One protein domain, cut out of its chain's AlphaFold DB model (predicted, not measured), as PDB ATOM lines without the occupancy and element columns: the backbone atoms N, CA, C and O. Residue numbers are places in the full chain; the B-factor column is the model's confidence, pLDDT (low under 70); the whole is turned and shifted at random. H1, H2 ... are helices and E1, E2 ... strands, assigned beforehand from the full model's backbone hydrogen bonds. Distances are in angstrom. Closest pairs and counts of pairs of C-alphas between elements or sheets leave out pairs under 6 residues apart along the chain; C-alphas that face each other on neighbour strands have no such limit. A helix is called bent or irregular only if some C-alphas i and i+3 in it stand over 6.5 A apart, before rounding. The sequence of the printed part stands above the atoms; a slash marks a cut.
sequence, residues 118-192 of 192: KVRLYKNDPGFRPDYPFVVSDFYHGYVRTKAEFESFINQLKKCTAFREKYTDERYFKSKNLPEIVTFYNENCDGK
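AT A GLANCE: This is residues 118 to 192 of the 192 residues of an uncharacterized protein of Kordia sp. TARA_039_SRF (UniProt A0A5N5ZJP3). Two helices, H1 and H3, run nearly parallel with a gap between them, a small sheet of three short strands spans from one to the other, and the short helix H2 lies by their last residues, away from the sheet. The long link between E1 and E2 loops out to Gly 127. The printed part has 75 residues, with three named strands and then three named helices, in the order E1 E2 E3 H1 H2 H3; the sheet runs E1 - E2 - E3, antiparallel, and the class is mixed. It is compact, with a radius of gyration of the C-alphas of 11.9 A and spans of 35 by 27 by 17 A.

IN THESE COORDINATES: E1 is residues 120 to 122, 6.4 A long, from C-alpha 120 at (-35.705, -31.752, -7.624). E2 is residues 134 to 136, 6.8 A, and E3 residues 141 to 143, 7.2 A. H1 is residues 147 to 157, 15.4 A; H2 is residues 161 to 166, 8.7 A. H3 is residues 175 to 188, 20.2 A, ending at C-alpha 188 at (-37.462, -45.797, -4.683); it is irregular, with C-alphas 176 and 179 7.4 A apart.

HOW THE PARTS SIT: The strands form a meander, each the antiparallel neighbour of the one before. In the hairpin E1 and E2, N 120 and O 136 are 2.8 A apart, within hydrogen-bond range; in the hairpin E2 and E3, N 135 and O 142 are 2.9 A apart, also within range. H1 only grazes the sheet with residues 149 to 153, and H3 only grazes it with residues 178 to 186. H1 and H3 are close but not clearly touching, at a shallow tilt of 12 degrees, the same way; their closest C-alphas, of Leu 157 and Tyr 185, are 7.2 A apart. H2 touches H3 at residues 184 to 188 alone, at a steep tilt of 49 degrees, opposite ways; the closest C-alphas, of Phe 163 and Tyr 185, are 6.2 A apart. H2 is apart from E1, E2 and E3. Every O i to N i+4 pair is within hydrogen-bond range in H1 and H2, and 8 of 10 in H3.

THE WHOLE: The C-alphas farthest apart, of Gly 127 and Glu 165, are 35.8 A apart. The printed part has no cut, and the link E1 to E2, 11 residues, is long. Mean pLDDT of the printed part is 78.2; residues 122 to 132, 138, 142 and 190 to 192 are under 70.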
ATOM      1  N   LYS A 118     -41.479 -36.151  -4.877       72.00
ATOM      2  CA  LYS A 118     -40.305 -35.982  -5.745       72.00
ATOM      3  C   LYS A 118     -39.418 -34.854  -5.258       72.00
ATOM      4  O   LYS A 118     -39.865 -33.739  -5.011       72.00
ATOM      5  N   VAL A 119     -38.124 -35.125  -5.271       74.94
ATOM      6  CA  VAL A 119     -37.079 -34.154  -4.991       74.94
ATOM      7  C   VAL A 119     -36.443 -33.686  -6.287       74.94
ATOM      8  O   VAL A 119     -35.995 -34.485  -7.112       74.94
ATOM      9  N   ARG A 120     -36.369 -32.374  -6.480       75.19
ATOM     10  CA  ARG A 120     -35.705 -31.752  -7.624       75.19
ATOM     11  C   ARG A 120     -34.436 -31.065  -7.168       75.19
ATOM     12  O   ARG A 120     -34.438 -30.368  -6.164       75.19
ATOM     13  N   LEU A 121     -33.369 -31.276  -7.929       70.62
ATOM     14  CA  LEU A 121     -32.089 -30.613  -7.741       70.62
ATOM     15  C   LEU A 121     -31.877 -29.660  -8.915       70.62
ATOM     16  O   LEU A 121     -31.675 -30.102 -10.048       70.62
ATOM     17  N   TYR A 122     -31.920 -28.368  -8.645       64.50
ATOM     18  CA  TYR A 122     -31.543 -27.336  -9.592       64.50
ATOM     19  C   TYR A 122     -30.093 -26.951  -9.354       64.50
ATOM     20  O   TYR A 122     -29.610 -26.940  -8.222       64.50
ATOM     21  N   LYS A 123     -29.373 -26.651 -10.437       54.06
ATOM     22  CA  LYS A 123     -28.001 -26.148 -10.318       54.06
ATOM     23  C   LYS A 123     -27.967 -24.758  -9.684       54.06
ATOM     24  O   LYS A 123     -26.989 -24.451  -9.020       54.06
ATOM     25  N   ASN A 124     -29.048 -23.994  -9.861       55.06
ATOM     26  CA  ASN A 124     -29.227 -22.633  -9.381       55.06
ATOM     27  C   ASN A 124     -30.685 -22.465  -8.934       55.06
ATOM     28  O   ASN A 124     -31.575 -23.125  -9.473       55.06
ATOM     29  N   ASP A 125     -30.935 -21.532  -8.030       47.94
ATOM     30  CA  ASP A 125     -32.238 -20.873  -7.939       47.94
ATOM     31  C   ASP A 125     -32.518 -20.154  -9.279       47.94
ATOM     32  O   ASP A 125     -31.594 -19.544  -9.839       47.94
ATOM     33  N   PRO A 126     -33.740 -20.223  -9.843       47.09
ATOM     34  CA  PRO A 126     -34.109 -19.435 -11.019       47.09
ATOM     35  C   PRO A 126     -33.835 -17.924 -10.872       47.09
ATOM     36  O   PRO A 126     -33.691 -17.244 -11.890       47.09
ATOM     37  N   GLY A 127     -33.745 -17.408  -9.638       44.00
ATOM     38  CA  GLY A 127     -33.575 -15.994  -9.315       44.00
ATOM     39  C   GLY A 127     -32.166 -15.526  -8.926       44.00
ATOM     40  O   GLY A 127     -31.877 -14.344  -9.125       44.00
ATOM     41  N   PHE A 128     -31.258 -16.364  -8.394       46.91
ATOM     42  CA  PHE A 128     -29.948 -15.873  -7.913       46.91
ATOM     43  C   PHE A 128     -28.849 -16.956  -7.751       46.91
ATOM     44  O   PHE A 128     -29.101 -18.075  -7.340       46.91
ATOM     45  N   ARG A 129     -27.589 -16.565  -8.022       47.31
ATOM     46  CA  ARG A 129     -26.279 -17.254  -7.816       47.31
ATOM     47  C   ARG A 129     -26.048 -18.672  -8.425       47.31
ATOM     48  O   ARG A 129     -26.745 -19.618  -8.084       47.31
ATOM     49  N   PRO A 130     -24.973 -18.865  -9.226       54.38
ATOM     50  CA  PRO A 130     -24.790 -20.050 -10.081       54.38
ATOM     51  C   PRO A 130     -24.072 -21.284  -9.486       54.38
ATOM     52  O   PRO A 130     -23.861 -22.256 -10.209       54.38
ATOM     53  N   ASP A 131     -23.664 -21.273  -8.213       64.44
ATOM     54  CA  ASP A 131     -22.657 -22.244  -7.732       64.44
ATOM     55  C   ASP A 131     -23.172 -23.272  -6.710       64.44
ATOM     56  O   ASP A 131     -22.399 -24.114  -6.245       64.44
ATOM     57  N   TYR A 132     -24.456 -23.225  -6.335       66.12
ATOM     58  CA  TYR A 132     -24.984 -24.055  -5.250       66.12
ATOM     59  C   TYR A 132     -26.254 -24.811  -5.632       66.12
ATOM     60  O   TYR A 132     -27.203 -24.193  -6.113       66.12
ATOM     61  N   PRO A 133     -26.331 -26.122  -5.321       71.50
ATOM     62  CA  PRO A 133     -27.536 -26.893  -5.561       71.50
ATOM     63  C   PRO A 133     -28.715 -26.322  -4.768       71.50
ATOM     64  O   PRO A 133     -28.647 -26.178  -3.542       71.50
ATOM     65  N   PHE A 134     -29.797 -26.041  -5.485       71.94
ATOM     66  CA  PHE A 134     -31.076 -25.608  -4.945       71.94
ATOM     67  C   PHE A 134     -32.059 -26.774  -5.015       71.94
ATOM     68  O   PHE A 134     -32.280 -27.345  -6.085       71.94
ATOM     69  N   VAL A 135     -32.595 -27.186  -3.870       75.56
ATOM     70  CA  VAL A 135     -33.488 -28.341  -3.770       75.56
ATOM     71  C   VAL A 135     -34.926 -27.874  -3.625       75.56
ATOM     72  O   VAL A 135     -35.211 -26.988  -2.827       75.56
ATOM     73  N   VAL A 136     -35.828 -28.515  -4.367       71.81
ATOM     74  CA  VAL A 136     -37.273 -28.271  -4.300       71.81
ATOM     75  C   VAL A 136     -38.005 -29.597  -4.129       71.81
ATOM     76  O   VAL A 136     -37.840 -30.519  -4.934       71.81
ATOM     77  N   SER A 137     -38.805 -29.684  -3.073       71.25
ATOM     78  CA  SER A 137     -39.696 -30.795  -2.727       71.25
ATOM     79  C   SER A 137     -40.771 -30.296  -1.756       71.25
ATOM     80  O   SER A 137     -40.690 -29.174  -1.266       71.25
ATOM     81  N   ASP A 138     -41.745 -31.141  -1.438       65.88
ATOM     82  CA  ASP A 138     -42.788 -30.885  -0.439       65.88
ATOM     83  C   ASP A 138     -42.269 -30.780   1.007       65.88
ATOM     84  O   ASP A 138     -42.941 -30.211   1.864       65.88
ATOM     85  N   PHE A 139     -41.082 -31.320   1.298       70.44
ATOM     86  CA  PHE A 139     -40.502 -31.343   2.651       70.44
ATOM     87  C   PHE A 139     -39.182 -30.575   2.791       70.44
ATOM     88  O   PHE A 139     -38.645 -30.460   3.895       70.44
ATOM     89  N   TYR A 140     -38.610 -30.103   1.686       74.88
ATOM     90  CA  TYR A 140     -37.374 -29.332   1.678       74.88
ATOM     91  C   TYR A 140     -37.372 -28.367   0.499       74.88
ATOM     92  O   TYR A 140     -37.475 -28.796  -0.654       74.88
ATOM     93  N   HIS A 141     -37.178 -27.090   0.811       73.00
ATOM     94  CA  HIS A 141     -37.006 -26.022  -0.156       73.00
ATOM     95  C   HIS A 141     -35.822 -25.148   0.232       73.00
ATOM     96  O   HIS A 141     -35.687 -24.749   1.391       73.00
ATOM     97  N   GLY A 142     -34.970 -24.853  -0.739       69.12
ATOM     98  CA  GLY A 142     -33.851 -23.945  -0.562       69.12
ATOM     99  C   GLY A 142     -32.512 -24.564  -0.926       69.12
ATOM    100  O   GLY A 142     -32.397 -25.686  -1.428       69.12
ATOM    101  N   TYR A 143     -31.453 -23.804  -0.674       73.75
ATOM    102  CA  TYR A 143     -30.111 -24.244  -1.011       73.75
ATOM    103  C   TYR A 143     -29.569 -25.293  -0.041       73.75
ATOM    104  O   TYR A 143     -29.923 -25.342   1.136       73.75
ATOM    105  N   VAL A 144     -28.626 -26.093  -0.537       80.06
ATOM    106  CA  VAL A 144     -27.866 -27.059   0.261       80.06
ATOM    107  C   VAL A 144     -26.383 -26.660   0.273       80.06
ATOM    108  O   VAL A 144     -25.541 -27.308  -0.350       80.06
ATOM    109  N   ARG A 145     -26.063 -25.533   0.926       77.38
ATOM    110  CA  ARG A 145     -24.729 -24.885   0.883       77.38
ATOM    111  C   ARG A 145     -23.894 -25.250   2.088       77.38
ATOM    112  O   ARG A 145     -22.708 -25.549   1.976       77.38
ATOM    113  N   THR A 146     -24.512 -25.155   3.255       82.56
ATOM    114  CA  THR A 146     -23.862 -25.393   4.535       82.56
ATOM    115  C   THR A 146     -24.004 -26.852   4.936       82.56
ATOM    116  O   THR A 146     -24.912 -27.560   4.498       82.56
ATOM    117  N   LYS A 147     -23.120 -27.308   5.827       84.12
ATOM    118  CA  LYS A 147     -23.226 -28.642   6.424       84.12
ATOM    119  C   LYS A 147     -24.585 -28.849   7.113       84.12
ATOM    120  O   LYS A 147     -25.172 -29.909   6.962       84.12
ATOM    121  N   ALA A 148     -25.099 -27.826   7.798       82.88
ATOM    122  CA  ALA A 148     -26.383 -27.889   8.492       82.88
ATOM    123  C   ALA A 148     -27.577 -28.019   7.526       82.88
ATOM    124  O   ALA A 148     -28.447 -28.859   7.742       82.88
ATOM    125  N   GLU A 149     -27.601 -27.238   6.439       82.00
ATOM    126  CA  GLU A 149     -28.612 -27.366   5.373       82.00
ATOM    127  C   GLU A 149     -28.562 -28.773   4.747       82.00
ATOM    128  O   GLU A 149     -29.590 -29.430   4.585       82.00
ATOM    129  N   PHE A 150     -27.354 -29.282   4.486       87.25
ATOM    130  CA  PHE A 150     -27.140 -30.631   3.963       87.25
ATOM    131  C   PHE A 150     -27.655 -31.726   4.899       87.25
ATOM    132  O   PHE A 150     -28.395 -32.608   4.472       87.25
ATOM    133  N   GLU A 151     -27.296 -31.673   6.178       88.94
ATOM    134  CA  GLU A 151     -27.764 -32.635   7.176       88.94
ATOM    135  C   GLU A 151     -29.281 -32.572   7.352       88.94
ATOM    136  O   GLU A 151     -29.932 -33.616   7.410       88.94
ATOM    137  N   SER A 152     -29.857 -31.365   7.368       88.06
ATOM    138  CA  SER A 152     -31.308 -31.165   7.412       88.06
ATOM    139  C   SER A 152     -31.997 -31.857   6.234       88.06
ATOM    140  O   SER A 152     -32.909 -32.660   6.441       88.06
ATOM    141  N   PHE A 153     -31.503 -31.638   5.012       88.88
ATOM    142  CA  PHE A 153     -32.027 -32.278   3.808       88.88
ATOM    143  C   PHE A 153     -31.927 -33.810   3.868       88.88
ATOM    144  O   PHE A 153     -32.927 -34.508   3.692       88.88
ATOM    145  N   ILE A 154     -30.746 -34.354   4.182       92.88
ATOM    146  CA  ILE A 154     -30.536 -35.807   4.286       92.88
ATOM    147  C   ILE A 154     -31.430 -36.429   5.362       92.88
ATOM    148  O   ILE A 154     -31.951 -37.528   5.167       92.88
ATOM    149  N   ASN A 155     -31.656 -35.741   6.483       90.62
ATOM    150  CA  ASN A 155     -32.550 -36.221   7.533       90.62
ATOM    151  C   ASN A 155     -34.006 -36.327   7.061       90.62
ATOM    152  O   ASN A 155     -34.705 -37.246   7.487       90.62
ATOM    153  N   GLN A 156     -34.453 -35.457   6.149       88.75
ATOM    154  CA  GLN A 156     -35.759 -35.629   5.508       88.75
ATOM    155  C   GLN A 156     -35.777 -36.874   4.614       88.75
ATOM    156  O   GLN A 156     -36.685 -37.694   4.742       88.75
ATOM    157  N   LEU A 157     -34.745 -37.089   3.789       90.69
ATOM    158  CA  LEU A 157     -34.662 -38.275   2.921       90.69
ATOM    159  C   LEU A 157     -34.637 -39.589   3.719       90.69
ATOM    160  O   LEU A 157     -35.252 -40.580   3.321       90.69
ATOM    161  N   LYS A 158     -33.990 -39.588   4.893       91.69
ATOM    162  CA  LYS A 158     -33.966 -40.718   5.838       91.69
ATOM    163  C   LYS A 158     -35.355 -41.091   6.384       91.69
ATOM    164  O   LYS A 158     -35.482 -42.139   7.012       91.69
ATOM    165  N   LYS A 159     -36.414 -40.309   6.155       88.88
ATOM    166  CA  LYS A 159     -37.786 -40.749   6.471       88.88
ATOM    167  C   LYS A 159     -38.242 -41.905   5.571       88.88
ATOM    168  O   LYS A 159     -39.039 -42.731   6.010       88.88
ATOM    169  N   CYS A 160     -37.692 -42.029   4.361       88.19
ATOM    170  CA  CYS A 160     -37.942 -43.164   3.476       88.19
ATOM    171  C   CYS A 160     -37.133 -44.406   3.893       88.19
ATOM    172  O   CYS A 160     -35.905 -44.368   3.988       88.19
ATOM    173  N   THR A 161     -37.803 -45.550   4.072       91.81
ATOM    174  CA  THR A 161     -37.146 -46.816   4.454       91.81
ATOM    175  C   THR A 161     -36.123 -47.292   3.422       91.81
ATOM    176  O   THR A 161     -34.986 -47.552   3.801       91.81
ATOM    177  N   ALA A 162     -36.472 -47.316   2.130       92.25
ATOM    178  CA  ALA A 162     -35.554 -47.752   1.071       92.25
ATOM    179  C   ALA A 162     -34.285 -46.882   1.006       92.25
ATOM    180  O   ALA A 162     -33.185 -47.380   0.771       92.25
ATOM    181  N   PHE A 163     -34.424 -45.579   1.271       93.75
ATOM    182  CA  PHE A 163     -33.295 -44.658   1.352       93.75
ATOM    183  C   PHE A 163     -32.365 -44.984   2.525       93.75
ATOM    184  O   PHE A 163     -31.151 -45.070   2.333       93.75
ATOM    185  N   ARG A 164     -32.921 -45.213   3.725       93.44
ATOM    186  CA  ARG A 164     -32.132 -45.599   4.910       93.44
ATOM    187  C   ARG A 164     -31.372 -46.903   4.710       93.44
ATOM    188  O   ARG A 164     -30.226 -47.000   5.129       93.44
ATOM    189  N   GLU A 165     -32.010 -47.891   4.092       93.62
ATOM    190  CA  GLU A 165     -31.402 -49.203   3.846       93.62
ATOM    191  C   GLU A 165     -30.266 -49.123   2.822       93.62
ATOM    192  O   GLU A 165     -29.254 -49.806   2.966       93.62
ATOM    193  N   LYS A 166     -30.401 -48.264   1.803       94.50
ATOM    194  CA  LYS A 166     -29.366 -48.076   0.781       94.50
ATOM    195  C   LYS A 166     -28.153 -47.301   1.293       94.50
ATOM    196  O   LYS A 166     -27.025 -47.660   0.958       94.50
ATOM    197  N   TYR A 167     -28.377 -46.232   2.055       92.88
ATOM    198  CA  TYR A 167     -27.333 -45.301   2.492       92.88
ATOM    199  C   TYR A 167     -27.059 -45.423   3.995       92.88
ATOM    200  O   TYR A 167     -27.386 -44.534   4.781       92.88
ATOM    201  N   THR A 168     -26.437 -46.535   4.389       88.75
ATOM    202  CA  THR A 168     -26.048 -46.819   5.783       88.75
ATOM    203  C   THR A 168     -24.729 -46.162   6.196       88.75
ATOM    204  O   THR A 168     -24.516 -45.900   7.376       88.75
ATOM    205  N   ASP A 169     -23.849 -45.873   5.234       88.94
ATOM    206  CA  ASP A 169     -22.547 -45.245   5.461       88.94
ATOM    207  C   ASP A 169     -22.609 -43.737   5.178       88.94
ATOM    208  O   ASP A 169     -22.829 -43.295   4.047       88.94
ATOM    209  N   GLU A 170     -22.354 -42.927   6.206       84.19
ATOM    210  CA  GLU A 170     -22.416 -41.468   6.107       84.19
ATOM    211  C   GLU A 170     -21.361 -40.868   5.168       84.19
ATOM    212  O   GLU A 170     -21.494 -39.727   4.728       84.19
ATOM    213  N   ARG A 171     -20.334 -41.628   4.760       85.50
ATOM    214  CA  ARG A 171     -19.337 -41.167   3.776       85.50
ATOM    215  C   ARG A 171     -19.937 -40.885   2.396       85.50
ATOM    216  O   ARG A 171     -19.307 -40.159   1.615       85.50
ATOM    217  N   TYR A 172     -21.127 -41.413   2.100       84.75
ATOM    218  CA  TYR A 172     -21.882 -41.110   0.879       84.75
ATOM    219  C   TYR A 172     -22.513 -39.714   0.894       84.75
ATOM    220  O   TYR A 172     -22.743 -39.144  -0.173       84.75
ATOM    221  N   PHE A 173     -22.732 -39.126   2.070       87.25
ATOM    222  CA  PHE A 173     -23.409 -37.846   2.266       87.25
ATOM    223  C   PHE A 173     -22.473 -36.661   1.983       87.25
ATOM    224  O   PHE A 173     -22.038 -35.933   2.871       87.25
ATOM    225  N   LYS A 174     -22.137 -36.480   0.700       85.81
ATOM    226  CA  LYS A 174     -21.310 -35.381   0.181       85.81
ATOM    227  C   LYS A 174     -22.055 -34.645  -0.928       85.81
ATOM    228  O   LYS A 174     -22.716 -35.284  -1.737       85.81
ATOM    229  N   SER A 175     -21.861 -33.326  -1.032       80.06
ATOM    230  CA  SER A 175     -22.507 -32.481  -2.057       80.06
ATOM    231  C   SER A 175     -22.341 -33.017  -3.484       80.06
ATOM    232  O   SER A 175     -23.312 -33.130  -4.224       80.06
ATOM    233  N   LYS A 176     -21.144 -33.502  -3.835       84.88
ATOM    234  CA  LYS A 176     -20.879 -34.125  -5.145       84.88
ATOM    235  C   LYS A 176     -21.755 -35.347  -5.471       84.88
ATOM    236  O   LYS A 176     -21.919 -35.670  -6.640       84.88
ATOM    237  N   ASN A 177     -22.302 -36.015  -4.455       89.94
ATOM    238  CA  ASN A 177     -23.149 -37.194  -4.603       89.94
ATOM    239  C   ASN A 177     -24.649 -36.839  -4.583       89.94
ATOM    240  O   ASN A 177     -25.473 -37.727  -4.781       89.94
ATOM    241  N   LEU A 178     -25.031 -35.568  -4.369       86.62
ATOM    242  CA  LEU A 178     -26.438 -35.133  -4.348       86.62
ATOM    243  C   LEU A 178     -27.243 -35.594  -5.569       86.62
ATOM    244  O   LEU A 178     -28.349 -36.088  -5.361       86.62
ATOM    245  N   PRO A 179     -26.736 -35.493  -6.817       85.62
ATOM    246  CA  PRO A 179     -27.489 -35.959  -7.977       85.62
ATOM    247  C   PRO A 179     -27.841 -37.451  -7.906       85.62
ATOM    248  O   PRO A 179     -28.974 -37.829  -8.197       85.62
ATOM    249  N   GLU A 180     -26.898 -38.295  -7.479       90.44
ATOM    250  CA  GLU A 180     -27.104 -39.742  -7.329       90.44
ATOM    251  C   GLU A 180     -28.095 -40.044  -6.199       90.44
ATOM    252  O   GLU A 180     -29.044 -40.800  -6.389       90.44
ATOM    253  N   ILE A 181     -27.915 -39.390  -5.049       92.50
ATOM    254  CA  ILE A 181     -28.772 -39.522  -3.864       92.50
ATOM    255  C   ILE A 181     -30.227 -39.166  -4.198       92.50
ATOM    256  O   ILE A 181     -31.147 -39.922  -3.883       92.50
ATOM    257  N   VAL A 182     -30.438 -38.023  -4.861       88.25
ATOM    258  CA  VAL A 182     -31.767 -37.547  -5.279       88.25
ATOM    259  C   VAL A 182     -32.377 -38.475  -6.326       88.25
ATOM    260  O   VAL A 182     -33.570 -38.771  -6.258       88.25
ATOM    261  N   THR A 183     -31.571 -38.969  -7.269       86.38
ATOM    262  CA  THR A 183     -32.029 -39.943  -8.268       86.38
ATOM    263  C   THR A 183     -32.533 -41.206  -7.581       86.38
ATOM    264  O   THR A 183     -33.684 -41.581  -7.784       86.38
ATOM    265  N   PHE A 184     -31.738 -41.798  -6.687       91.25
ATOM    266  CA  PHE A 184     -32.150 -42.984  -5.941       91.25
ATOM    267  C   PHE A 184     -33.437 -42.740  -5.143       91.25
ATOM    268  O   PHE A 184     -34.351 -43.565  -5.192       91.25
ATOM    269  N   TYR A 185     -33.534 -41.609  -4.434       90.25
ATOM    270  CA  TYR A 185     -34.733 -41.266  -3.667       90.25
ATOM    271  C   TYR A 185     -35.975 -41.208  -4.567       90.25
ATOM    272  O   TYR A 185     -36.958 -41.893  -4.305       90.25
ATOM    273  N   ASN A 186     -35.915 -40.483  -5.683       82.25
ATOM    274  CA  ASN A 186     -37.041 -40.375  -6.615       82.25
ATOM    275  C   ASN A 186     -37.442 -41.707  -7.258       82.25
ATOM    276  O   ASN A 186     -38.580 -41.876  -7.688       82.25
ATOM    277  N   GLU A 187     -36.520 -42.654  -7.389       84.94
ATOM    278  CA  GLU A 187     -36.827 -43.953  -7.982       84.94
ATOM    279  C   GLU A 187     -37.474 -44.924  -6.994       84.94
ATOM    280  O   GLU A 187     -38.249 -45.779  -7.426       84.94
ATOM    281  N   ASN A 188     -37.173 -44.782  -5.700       86.19
ATOM    282  CA  ASN A 188     -37.462 -45.797  -4.683       86.19
ATOM    283  C   ASN A 188     -38.357 -45.302  -3.534       86.19
ATOM    284  O   ASN A 188     -38.836 -46.114  -2.740       86.19
ATOM    285  N   CYS A 189     -38.576 -43.991  -3.434       81.00
ATOM    286  CA  CYS A 189     -39.333 -43.342  -2.363       81.00
ATOM    287  C   CYS A 189     -40.520 -42.504  -2.872       81.00
ATOM    288  O   CYS A 189     -41.390 -42.169  -2.075       81.00
ATOM    289  N   ASP A 190     -40.576 -42.189  -4.173       62.72
ATOM    290  CA  ASP A 190     -41.668 -41.435  -4.803       62.72
ATOM    291  C   ASP A 190     -42.974 -42.257  -4.813       62.72
ATOM    292  O   ASP A 190     -43.020 -43.358  -5.372       62.72
ATOM    293  N   GLY A 191     -44.035 -41.729  -4.191       55.47
ATOM    294  CA  GLY A 191     -45.383 -42.309  -4.228       55.47
ATOM    295  C   GLY A 191     -45.761 -43.292  -3.110       55.47
ATOM    296  O   GLY A 191     -46.576 -44.182  -3.363       55.47
ATOM    297  N   LYS A 192     -45.216 -43.148  -1.894       41.56
ATOM    298  CA  LYS A 192     -45.738 -43.811  -0.681       41.56
ATOM    299  C   LYS A 192     -46.203 -42.810   0.362       41.56
ATOM    300  O   LYS A 192     -45.444 -41.854   0.616       41.56
TER     301      LYS A 192